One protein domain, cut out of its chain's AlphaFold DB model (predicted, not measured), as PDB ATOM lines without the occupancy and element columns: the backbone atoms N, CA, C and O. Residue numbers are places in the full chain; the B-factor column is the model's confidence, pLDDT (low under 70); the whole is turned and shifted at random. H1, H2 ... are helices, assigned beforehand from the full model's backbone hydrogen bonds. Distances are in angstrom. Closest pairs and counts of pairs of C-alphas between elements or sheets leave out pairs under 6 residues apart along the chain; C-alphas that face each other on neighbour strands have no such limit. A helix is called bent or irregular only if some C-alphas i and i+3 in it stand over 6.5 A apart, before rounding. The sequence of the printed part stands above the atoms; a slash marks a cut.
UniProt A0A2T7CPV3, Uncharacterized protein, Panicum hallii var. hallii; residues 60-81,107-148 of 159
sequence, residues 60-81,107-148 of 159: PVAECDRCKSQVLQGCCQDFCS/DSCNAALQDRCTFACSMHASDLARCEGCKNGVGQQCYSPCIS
ATOM      1  N   PRO A  60      15.241 -25.353 -26.002       64.62
ATOM      2  CA  PRO A  60      15.768 -24.187 -26.698       64.62
ATOM      3  C   PRO A  60      17.231 -23.947 -26.290       64.62
ATOM      4  O   PRO A  60      17.550 -23.098 -25.461       64.62
ATOM      5  N   VAL A  61      18.148 -24.705 -26.899       66.62
ATOM      6  CA  VAL A  61      19.601 -24.603 -26.672       66.62
ATOM      7  C   VAL A  61      20.092 -23.175 -26.897       66.62
ATOM      8  O   VAL A  61      20.864 -22.662 -26.101       66.62
ATOM      9  N   ALA A  62      19.559 -22.485 -27.909       67.06
ATOM     10  CA  ALA A  62      19.922 -21.105 -28.209       67.06
ATOM     11  C   ALA A  62      19.551 -20.113 -27.088       67.06
ATOM     12  O   ALA A  62      20.316 -19.190 -26.814       67.06
ATOM     13  N   GLU A  63      18.399 -20.282 -26.431       66.75
ATOM     14  CA  GLU A  63      17.980 -19.399 -25.330       66.75
ATOM     15  C   GLU A  63      18.759 -19.701 -24.050       66.75
ATOM     16  O   GLU A  63      19.185 -18.778 -23.350       66.75
ATOM     17  N   CYS A  64      19.029 -20.983 -23.805       68.31
ATOM     18  CA  CYS A  64      19.896 -21.438 -22.728       68.31
ATOM     19  C   CYS A  64      21.319 -20.880 -22.867       68.31
ATOM     20  O   CYS A  64      21.843 -20.296 -21.917       68.31
ATOM     21  N   ASP A  65      21.934 -21.013 -24.045       71.75
ATOM     22  CA  ASP A  65      23.271 -20.480 -24.321       71.75
ATOM     23  C   ASP A  65      23.297 -18.958 -24.206       71.75
ATOM     24  O   ASP A  65      24.186 -18.405 -23.557       71.75
ATOM     25  N   ARG A  66      22.280 -18.262 -24.732       72.50
ATOM     26  CA  ARG A  66      22.208 -16.800 -24.618       72.50
ATOM     27  C   ARG A  66      22.069 -16.346 -23.166       72.50
ATOM     28  O   ARG A  66      22.734 -15.389 -22.773       72.50
ATOM     29  N   CYS A  67      21.250 -17.031 -22.368       70.75
ATOM     30  CA  CYS A  67      21.144 -16.758 -20.938       70.75
ATOM     31  C   CYS A  67      22.483 -16.998 -20.237       70.75
ATOM     32  O   CYS A  67      22.948 -16.133 -19.494       70.75
ATOM     33  N   LYS A  68      23.137 -18.132 -20.517       68.50
ATOM     34  CA  LYS A  68      24.434 -18.465 -19.922       68.50
ATOM     35  C   LYS A  68      25.483 -17.413 -20.248       68.50
ATOM     36  O   LYS A  68      26.138 -16.925 -19.336       68.50
ATOM     37  N   SER A  69      25.607 -17.011 -21.511       72.31
ATOM     38  CA  SER A  69      26.555 -15.968 -21.908       72.31
ATOM     39  C   SER A  69      26.265 -14.635 -21.215       72.31
ATOM     40  O   SER A  69      27.195 -14.006 -20.722       72.31
ATOM     41  N   GLN A  70      24.996 -14.221 -21.116       70.88
ATOM     42  CA  GLN A  70      24.623 -12.961 -20.459       70.88
ATOM     43  C   GLN A  70      24.887 -12.976 -18.950       70.88
ATOM     44  O   GLN A  70      25.447 -12.021 -18.412       70.88
ATOM     45  N   VAL A  71      24.510 -14.056 -18.262       68.44
ATOM     46  CA  VAL A  71      24.712 -14.192 -16.813       68.44
ATOM     47  C   VAL A  71      26.192 -14.354 -16.484       68.44
ATOM     48  O   VAL A  71      26.661 -13.744 -15.529       68.44
ATOM     49  N   LEU A  72      26.945 -15.109 -17.290       69.69
ATOM     50  CA  LEU A  72      28.390 -15.248 -17.127       69.69
ATOM     51  C   LEU A  72      29.087 -13.901 -17.333       69.69
ATOM     52  O   LEU A  72      29.871 -13.492 -16.487       69.69
ATOM     53  N   GLN A  73      28.752 -13.173 -18.401       68.69
ATOM     54  CA  GLN A  73      29.336 -11.863 -18.683       68.69
ATOM     55  C   GLN A  73      29.030 -10.848 -17.573       68.69
ATOM     56  O   GLN A  73      29.941 -10.162 -17.115       68.69
ATOM     57  N   GLY A  74      27.779 -10.787 -17.106       65.06
ATOM     58  CA  GLY A  74      27.383  -9.904 -16.008       65.06
ATOM     59  C   GLY A  74      28.039 -10.282 -14.679       65.06
ATOM     60  O   GLY A  74      28.582  -9.420 -14.001       65.06
ATOM     61  N   CYS A  75      28.062 -11.569 -14.330       65.44
ATOM     62  CA  CYS A  75      28.660 -12.044 -13.083       65.44
ATOM     63  C   CYS A  75      30.187 -11.875 -13.063       65.44
ATOM     64  O   CYS A  75      30.735 -11.398 -12.070       65.44
ATOM     65  N   CYS A  76      30.874 -12.172 -14.172       61.97
ATOM     66  CA  CYS A  76      32.299 -11.878 -14.309       61.97
ATOM     67  C   CYS A  76      32.563 -10.369 -14.185       61.97
ATOM     68  O   CYS A  76      33.522  -9.972 -13.531       61.97
ATOM     69  N   GLN A  77      31.716  -9.519 -14.781       60.72
ATOM     70  CA  GLN A  77      31.867  -8.063 -14.724       60.72
ATOM     71  C   GLN A  77      31.649  -7.502 -13.311       60.72
ATOM     72  O   GLN A  77      32.433  -6.659 -12.874       60.72
ATOM     73  N   ASP A  78      30.637  -7.983 -12.588       59.91
ATOM     74  CA  ASP A  78      30.330  -7.570 -11.212       59.91
ATOM     75  C   ASP A  78      31.454  -7.993 -10.252       59.91
ATOM     76  O   ASP A  78      31.988  -7.185  -9.489       59.91
ATOM     77  N   PHE A  79      31.927  -9.236 -10.387       54.91
ATOM     78  CA  PHE A  79      33.027  -9.771  -9.583       54.91
ATOM     79  C   PHE A  79      34.370  -9.076  -9.881       54.91
ATOM     80  O   PHE A  79      35.144  -8.787  -8.962       54.91
ATOM     81  N   CYS A  80      34.635  -8.747 -11.151       51.47
ATOM     82  CA  CYS A  80      35.807  -7.963 -11.553       51.47
ATOM     83  C   CYS A  80      35.733  -6.508 -11.066       51.47
ATOM     84  O   CYS A  80      36.759  -5.952 -10.687       51.47
ATOM     85  N   SER A  81      34.542  -5.901 -11.038       52.16
ATOM     86  CA  SER A  81      34.356  -4.506 -10.602       52.16
ATOM     87  C   SER A  81      34.374  -4.356  -9.079       52.16
ATOM     88  O   SER A  81      34.850  -3.346  -8.565       52.16
ATOM     89  N   ASP A 107      34.198 -19.599 -12.258       56.38
ATOM     90  CA  ASP A 107      33.570 -20.817 -11.720       56.38
ATOM     91  C   ASP A 107      32.621 -20.518 -10.548       56.38
ATOM     92  O   ASP A 107      31.615 -21.203 -10.358       56.38
ATOM     93  N   SER A 108      32.872 -19.436  -9.805       59.19
ATOM     94  CA  SER A 108      31.982 -18.925  -8.754       59.19
ATOM     95  C   SER A 108      30.622 -18.444  -9.285       59.19
ATOM     96  O   SER A 108      29.652 -18.388  -8.527       59.19
ATOM     97  N   CYS A 109      30.501 -18.167 -10.587       62.22
ATOM     98  CA  CYS A 109      29.253 -17.757 -11.234       62.22
ATOM     99  C   CYS A 109      28.350 -18.935 -11.622       62.22
ATOM    100  O   CYS A 109      27.218 -18.718 -12.057       62.22
ATOM    101  N   ASN A 110      28.805 -20.181 -11.452       65.31
ATOM    102  CA  ASN A 110      28.049 -21.359 -11.872       65.31
ATOM    103  C   ASN A 110      26.735 -21.532 -11.081       65.31
ATOM    104  O   ASN A 110      25.723 -21.949 -11.641       65.31
ATOM    105  N   ALA A 111      26.709 -21.118  -9.808       66.00
ATOM    106  CA  ALA A 111      25.484 -21.082  -9.006       66.00
ATOM    107  C   ALA A 111      24.475 -20.039  -9.529       66.00
ATOM    108  O   ALA A 111      23.288 -20.335  -9.647       66.00
ATOM    109  N   ALA A 112      24.944 -18.847  -9.918       64.94
ATOM    110  CA  ALA A 112      24.103 -17.795 -10.496       64.94
ATOM    111  C   ALA A 112      23.587 -18.167 -11.898       64.94
ATOM    112  O   ALA A 112      22.454 -17.837 -12.249       64.94
ATOM    113  N   LEU A 113      24.399 -18.885 -12.681       64.75
ATOM    114  CA  LEU A 113      23.993 -19.478 -13.956       64.75
ATOM    115  C   LEU A 113      22.873 -20.494 -13.758       64.75
ATOM    116  O   LEU A 113      21.886 -20.469 -14.489       64.75
ATOM    117  N   GLN A 114      23.017 -21.374 -12.769       65.81
ATOM    118  CA  GLN A 114      22.009 -22.381 -12.480       65.81
ATOM    119  C   GLN A 114      20.708 -21.718 -12.012       65.81
ATOM    120  O   GLN A 114      19.662 -22.001 -12.580       65.81
ATOM    121  N   ASP A 115      20.755 -20.758 -11.094       69.06
ATOM    122  CA  ASP A 115      19.558 -20.063 -10.600       69.06
ATOM    123  C   ASP A 115      18.829 -19.261 -11.700       69.06
ATOM    124  O   ASP A 115      17.628 -19.426 -11.914       69.06
ATOM    125  N   ARG A 116      19.561 -18.455 -12.483       66.50
ATOM    126  CA  ARG A 116      18.951 -17.552 -13.479       66.50
ATOM    127  C   ARG A 116      18.639 -18.202 -14.819       66.50
ATOM    128  O   ARG A 116      17.690 -17.789 -15.482       66.50
ATOM    129  N   CYS A 117      19.416 -19.204 -15.231       68.00
ATOM    130  CA  CYS A 117      19.224 -19.871 -16.517       68.00
ATOM    131  C   CYS A 117      18.493 -21.204 -16.416       68.00
ATOM    132  O   CYS A 117      18.184 -21.760 -17.463       68.00
ATOM    133  N   THR A 118      18.118 -21.695 -15.227       68.81
ATOM    134  CA  THR A 118      17.241 -22.880 -15.115       68.81
ATOM    135  C   THR A 118      15.954 -22.699 -15.914       68.81
ATOM    136  O   THR A 118      15.528 -23.628 -16.592       68.81
ATOM    137  N   PHE A 119      15.366 -21.501 -15.922       65.12
ATOM    138  CA  PHE A 119      14.146 -21.244 -16.689       65.12
ATOM    139  C   PHE A 119      14.403 -21.175 -18.204       65.12
ATOM    140  O   PHE A 119      13.671 -21.777 -18.974       65.12
ATOM    141  N   ALA A 120      15.489 -20.524 -18.635       62.56
ATOM    142  CA  ALA A 120      15.857 -20.418 -20.053       62.56
ATOM    143  C   ALA A 120      16.403 -21.733 -20.647       62.56
ATOM    144  O   ALA A 120      16.364 -21.949 -21.854       62.56
ATOM    145  N   CYS A 121      16.947 -22.604 -19.796       63.47
ATOM    146  CA  CYS A 121      17.471 -23.919 -20.156       63.47
ATOM    147  C   CYS A 121      16.462 -25.050 -19.955       63.47
ATOM    148  O   CYS A 121      16.720 -26.171 -20.398       63.47
ATOM    149  N   SER A 122      15.334 -24.787 -19.295       64.44
ATOM    150  CA  SER A 122      14.242 -25.748 -19.206       64.44
ATOM    151  C   SER A 122      13.288 -25.556 -20.379       64.44
ATOM    152  O   SER A 122      13.074 -24.451 -20.873       64.44
ATOM    153  N   MET A 123      12.726 -26.663 -20.871       64.88
ATOM    154  CA  MET A 123      11.617 -26.569 -21.813       64.88
ATOM    155  C   MET A 123      10.463 -25.851 -21.120       64.88
ATOM    156  O   MET A 123      10.050 -26.249 -20.029       64.88
ATOM    157  N   HIS A 124       9.913 -24.833 -21.779       70.19
ATOM    158  CA  HIS A 124       8.652 -24.243 -21.359       70.19
ATOM    159  C   HIS A 124       7.588 -25.339 -21.209       70.19
ATOM    160  O   HIS A 124       7.532 -26.285 -21.999       70.19
ATOM    161  N   ALA A 125       6.703 -25.191 -20.219       69.00
ATOM    162  CA  ALA A 125       5.640 -26.162 -19.952       69.00
ATOM    163  C   ALA A 125       4.776 -26.457 -21.196       69.00
ATOM    164  O   ALA A 125       4.319 -27.581 -21.386       69.00
ATOM    165  N   SER A 126       4.603 -25.469 -22.081       69.44
ATOM    166  CA  SER A 126       3.924 -25.613 -23.373       69.44
ATOM    167  C   SER A 126       4.654 -26.538 -24.347       69.44
ATOM    168  O   SER A 126       4.014 -27.349 -25.017       69.44
ATOM    169  N   ASP A 127       5.978 -26.440 -24.439       72.75
ATOM    170  CA  ASP A 127       6.785 -27.268 -25.340       72.75
ATOM    171  C   ASP A 127       6.965 -28.674 -24.778       72.75
ATOM    172  O   ASP A 127       6.874 -29.649 -25.525       72.75
ATOM    173  N   LEU A 128       7.058 -28.799 -23.452       75.25
ATOM    174  CA  LEU A 128       6.979 -30.087 -22.771       75.25
ATOM    175  C   LEU A 128       5.637 -30.785 -23.053       75.25
ATOM    176  O   LEU A 128       5.625 -31.942 -23.468       75.25
ATOM    177  N   ALA A 129       4.512 -30.073 -22.930       76.50
ATOM    178  CA  ALA A 129       3.190 -30.625 -23.230       76.50
ATOM    179  C   ALA A 129       3.045 -31.035 -24.710       76.50
ATOM    180  O   ALA A 129       2.442 -32.064 -25.022       76.50
ATOM    181  N   ARG A 130       3.631 -30.271 -25.645       77.75
ATOM    182  CA  ARG A 130       3.670 -30.634 -27.076       77.75
ATOM    183  C   ARG A 130       4.559 -31.845 -27.339       77.75
ATOM    184  O   ARG A 130       4.196 -32.695 -28.154       77.75
ATOM    185  N   CYS A 131       5.693 -31.940 -26.651       80.56
ATOM    186  CA  CYS A 131       6.582 -33.090 -26.703       80.56
ATOM    187  C   CYS A 131       5.871 -34.356 -26.211       80.56
ATOM    188  O   CYS A 131       5.837 -35.360 -26.923       80.56
ATOM    189  N   GLU A 132       5.231 -34.306 -25.042       81.69
ATOM    190  CA  GLU A 132       4.450 -35.424 -24.505       81.69
ATOM    191  C   GLU A 132       3.276 -35.790 -25.414       81.69
ATOM    192  O   GLU A 132       3.065 -36.970 -25.700       81.69
ATOM    193  N   GLY A 133       2.564 -34.795 -25.948       82.06
ATOM    194  CA  GLY A 133       1.505 -35.006 -26.932       82.06
ATOM    195  C   GLY A 133       2.005 -35.729 -28.187       82.06
ATOM    196  O   GLY A 133       1.369 -36.677 -28.649       82.06
ATOM    197  N   CYS A 134       3.177 -35.345 -28.700       82.62
ATOM    198  CA  CYS A 134       3.821 -36.025 -29.820       82.62
ATOM    199  C   CYS A 134       4.202 -37.470 -29.462       82.62
ATOM    200  O   CYS A 134       3.840 -38.397 -30.190       82.62
ATOM    201  N   LYS A 135       4.865 -37.684 -28.316       82.06
ATOM    202  CA  LYS A 135       5.278 -39.020 -27.856       82.06
ATOM    203  C   LYS A 135       4.086 -39.953 -27.684       82.06
ATOM    204  O   LYS A 135       4.128 -41.085 -28.159       82.06
ATOM    205  N   ASN A 136       3.015 -39.469 -27.062       82.81
ATOM    206  CA  ASN A 136       1.794 -40.239 -26.851       82.81
ATOM    207  C   ASN A 136       1.085 -40.526 -28.179       82.81
ATOM    208  O   ASN A 136       0.696 -41.663 -28.434       82.81
ATOM    209  N   GLY A 137       0.970 -39.528 -29.059       81.25
ATOM    210  CA  GLY A 137       0.319 -39.682 -30.358       81.25
ATOM    211  C   GLY A 137       1.040 -40.665 -31.283       81.25
ATOM    212  O   GLY A 137       0.391 -41.513 -31.899       81.25
ATOM    213  N   VAL A 138       2.369 -40.573 -31.380       80.88
ATOM    214  CA  VAL A 138       3.195 -41.488 -32.189       80.88
ATOM    215  C   VAL A 138       3.285 -42.861 -31.525       80.88
ATOM    216  O   VAL A 138       3.157 -43.876 -32.206       80.88
ATOM    217  N   GLY A 139       3.426 -42.905 -30.200       79.44
ATOM    218  CA  GLY A 139       3.456 -44.148 -29.437       79.44
ATOM    219  C   GLY A 139       2.194 -44.975 -29.639       79.44
ATOM    220  O   GLY A 139       2.293 -46.120 -30.066       79.44
ATOM    221  N   GLN A 140       1.009 -44.401 -29.437       79.50
ATOM    222  CA  GLN A 140      -0.257 -45.117 -29.651       79.50
ATOM    223  C   GLN A 140      -0.389 -45.656 -31.084       79.50
ATOM    224  O   GLN A 140      -0.851 -46.778 -31.293       79.50
ATOM    225  N   GLN A 141       0.081 -44.889 -32.071       78.44
ATOM    226  CA  GLN A 141       0.062 -45.288 -33.480       78.44
ATOM    227  C   GLN A 141       1.098 -46.351 -33.841       78.44
ATOM    228  O   GLN A 141       0.935 -47.007 -34.862       78.44
ATOM    229  N   CYS A 142       2.148 -46.526 -33.042       79.81
ATOM    230  CA  CYS A 142       3.192 -47.509 -33.303       79.81
ATOM    231  C   CYS A 142       2.988 -48.789 -32.483       79.81
ATOM    232  O   CYS A 142       2.991 -49.884 -33.042       79.81
ATOM    233  N   TYR A 143       2.743 -48.668 -31.174       77.50
ATOM    234  CA  TYR A 143       2.668 -49.804 -30.254       77.50
ATOM    235  C   TYR A 143       1.523 -50.762 -30.583       77.50
ATOM    236  O   TYR A 143       1.744 -51.969 -30.666       77.50
ATOM    237  N   SER A 144       0.315 -50.236 -30.798       77.38
ATOM    238  CA  SER A 144      -0.868 -51.062 -31.061       77.38
ATOM    239  C   SER A 144      -0.724 -51.924 -32.331       77.38
ATOM    240  O   SER A 144      -0.818 -53.150 -32.217       77.38
ATOM    241  N   PRO A 145      -0.413 -51.361 -33.518       77.94
ATOM    242  CA  PRO A 145      -0.236 -52.174 -34.719       77.94
ATOM    243  C   PRO A 145       1.042 -53.016 -34.690       77.94
ATOM    244  O   PRO A 145       1.030 -54.117 -35.230       77.94
ATOM    245  N   CYS A 146       2.122 -52.553 -34.046       77.19
ATOM    246  CA  CYS A 146       3.348 -53.342 -33.933       77.19
ATOM    247  C   CYS A 146       3.114 -54.629 -33.136       77.19
ATOM    248  O   CYS A 146       3.507 -55.704 -33.583       77.19
ATOM    249  N   ILE A 147       2.436 -54.541 -31.987       79.06
ATOM    250  CA  ILE A 147       2.149 -55.718 -31.161       79.06
ATOM    251  C   ILE A 147       1.196 -56.666 -31.889       79.06
ATOM    252  O   ILE A 147       1.432 -57.870 -31.869       79.06
ATOM    253  N   SER A 148       0.159 -56.146 -32.557       77.81
ATOM    254  CA  SER A 148      -0.755 -56.984 -33.347       77.81
ATOM    255  C   SER A 148      -0.005 -57.724 -34.453       77.81
ATOM    256  O   SER A 148      -0.009 -58.948 -34.472       77.81
TER     257      SER A 148
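AT A GLANCE: This is residues 60 to 81 and 107 to 148 of the 159 residues of an uncharacterized protein of Panicum hallii var. hallii (UniProt A0A2T7CPV3). A long helix, H3, whose residues 132 to 148 stick out as an arm, follows a side-by-side pair of helices, H1 and H2, that run opposite ways. The printed part has 64 residues with three named helices, H1, H2, H3 in chain order, and no named strand: all helix. It is extended, with a radius of gyration of the C-alphas of 19.0 A, and spans 67 by 19 by 15 A, the arm adding to the length.

IN THESE COORDINATES: H3, residues 125 to 148, is 34.2 A long and ends at C-alpha 148 (-0.755, -56.984, -33.347). H2 is residues 107 to 121. H1, residues 61 to 81, is 29.7 A long and begins at C-alpha 61 (19.601, -24.603, -26.672).

HOW THE PARTS SIT: H3 is apart from H1 and H2. H1 and H2 touch, their closest C-alphas, of Cys 64 and Cys 121, 4.3 A apart, at a shallow tilt of 34 degrees, only just short of steep. H2 is only just irregular: C-alphas 116 and 119 are 6.9 A apart. Every O i to N i+4 pair is within hydrogen-bond range in H1, 7 of 11 in H2 and 18 of 20 in H3.

THE WHOLE: Residues 82 to 106 are not printed; C-alphas 81 and 107 are 16.4 A apart across the cut. The link from H2 to H3 is tight. Mean pLDDT of the printed part is 70.1; 36 residues are under 70, among them 107 to 123.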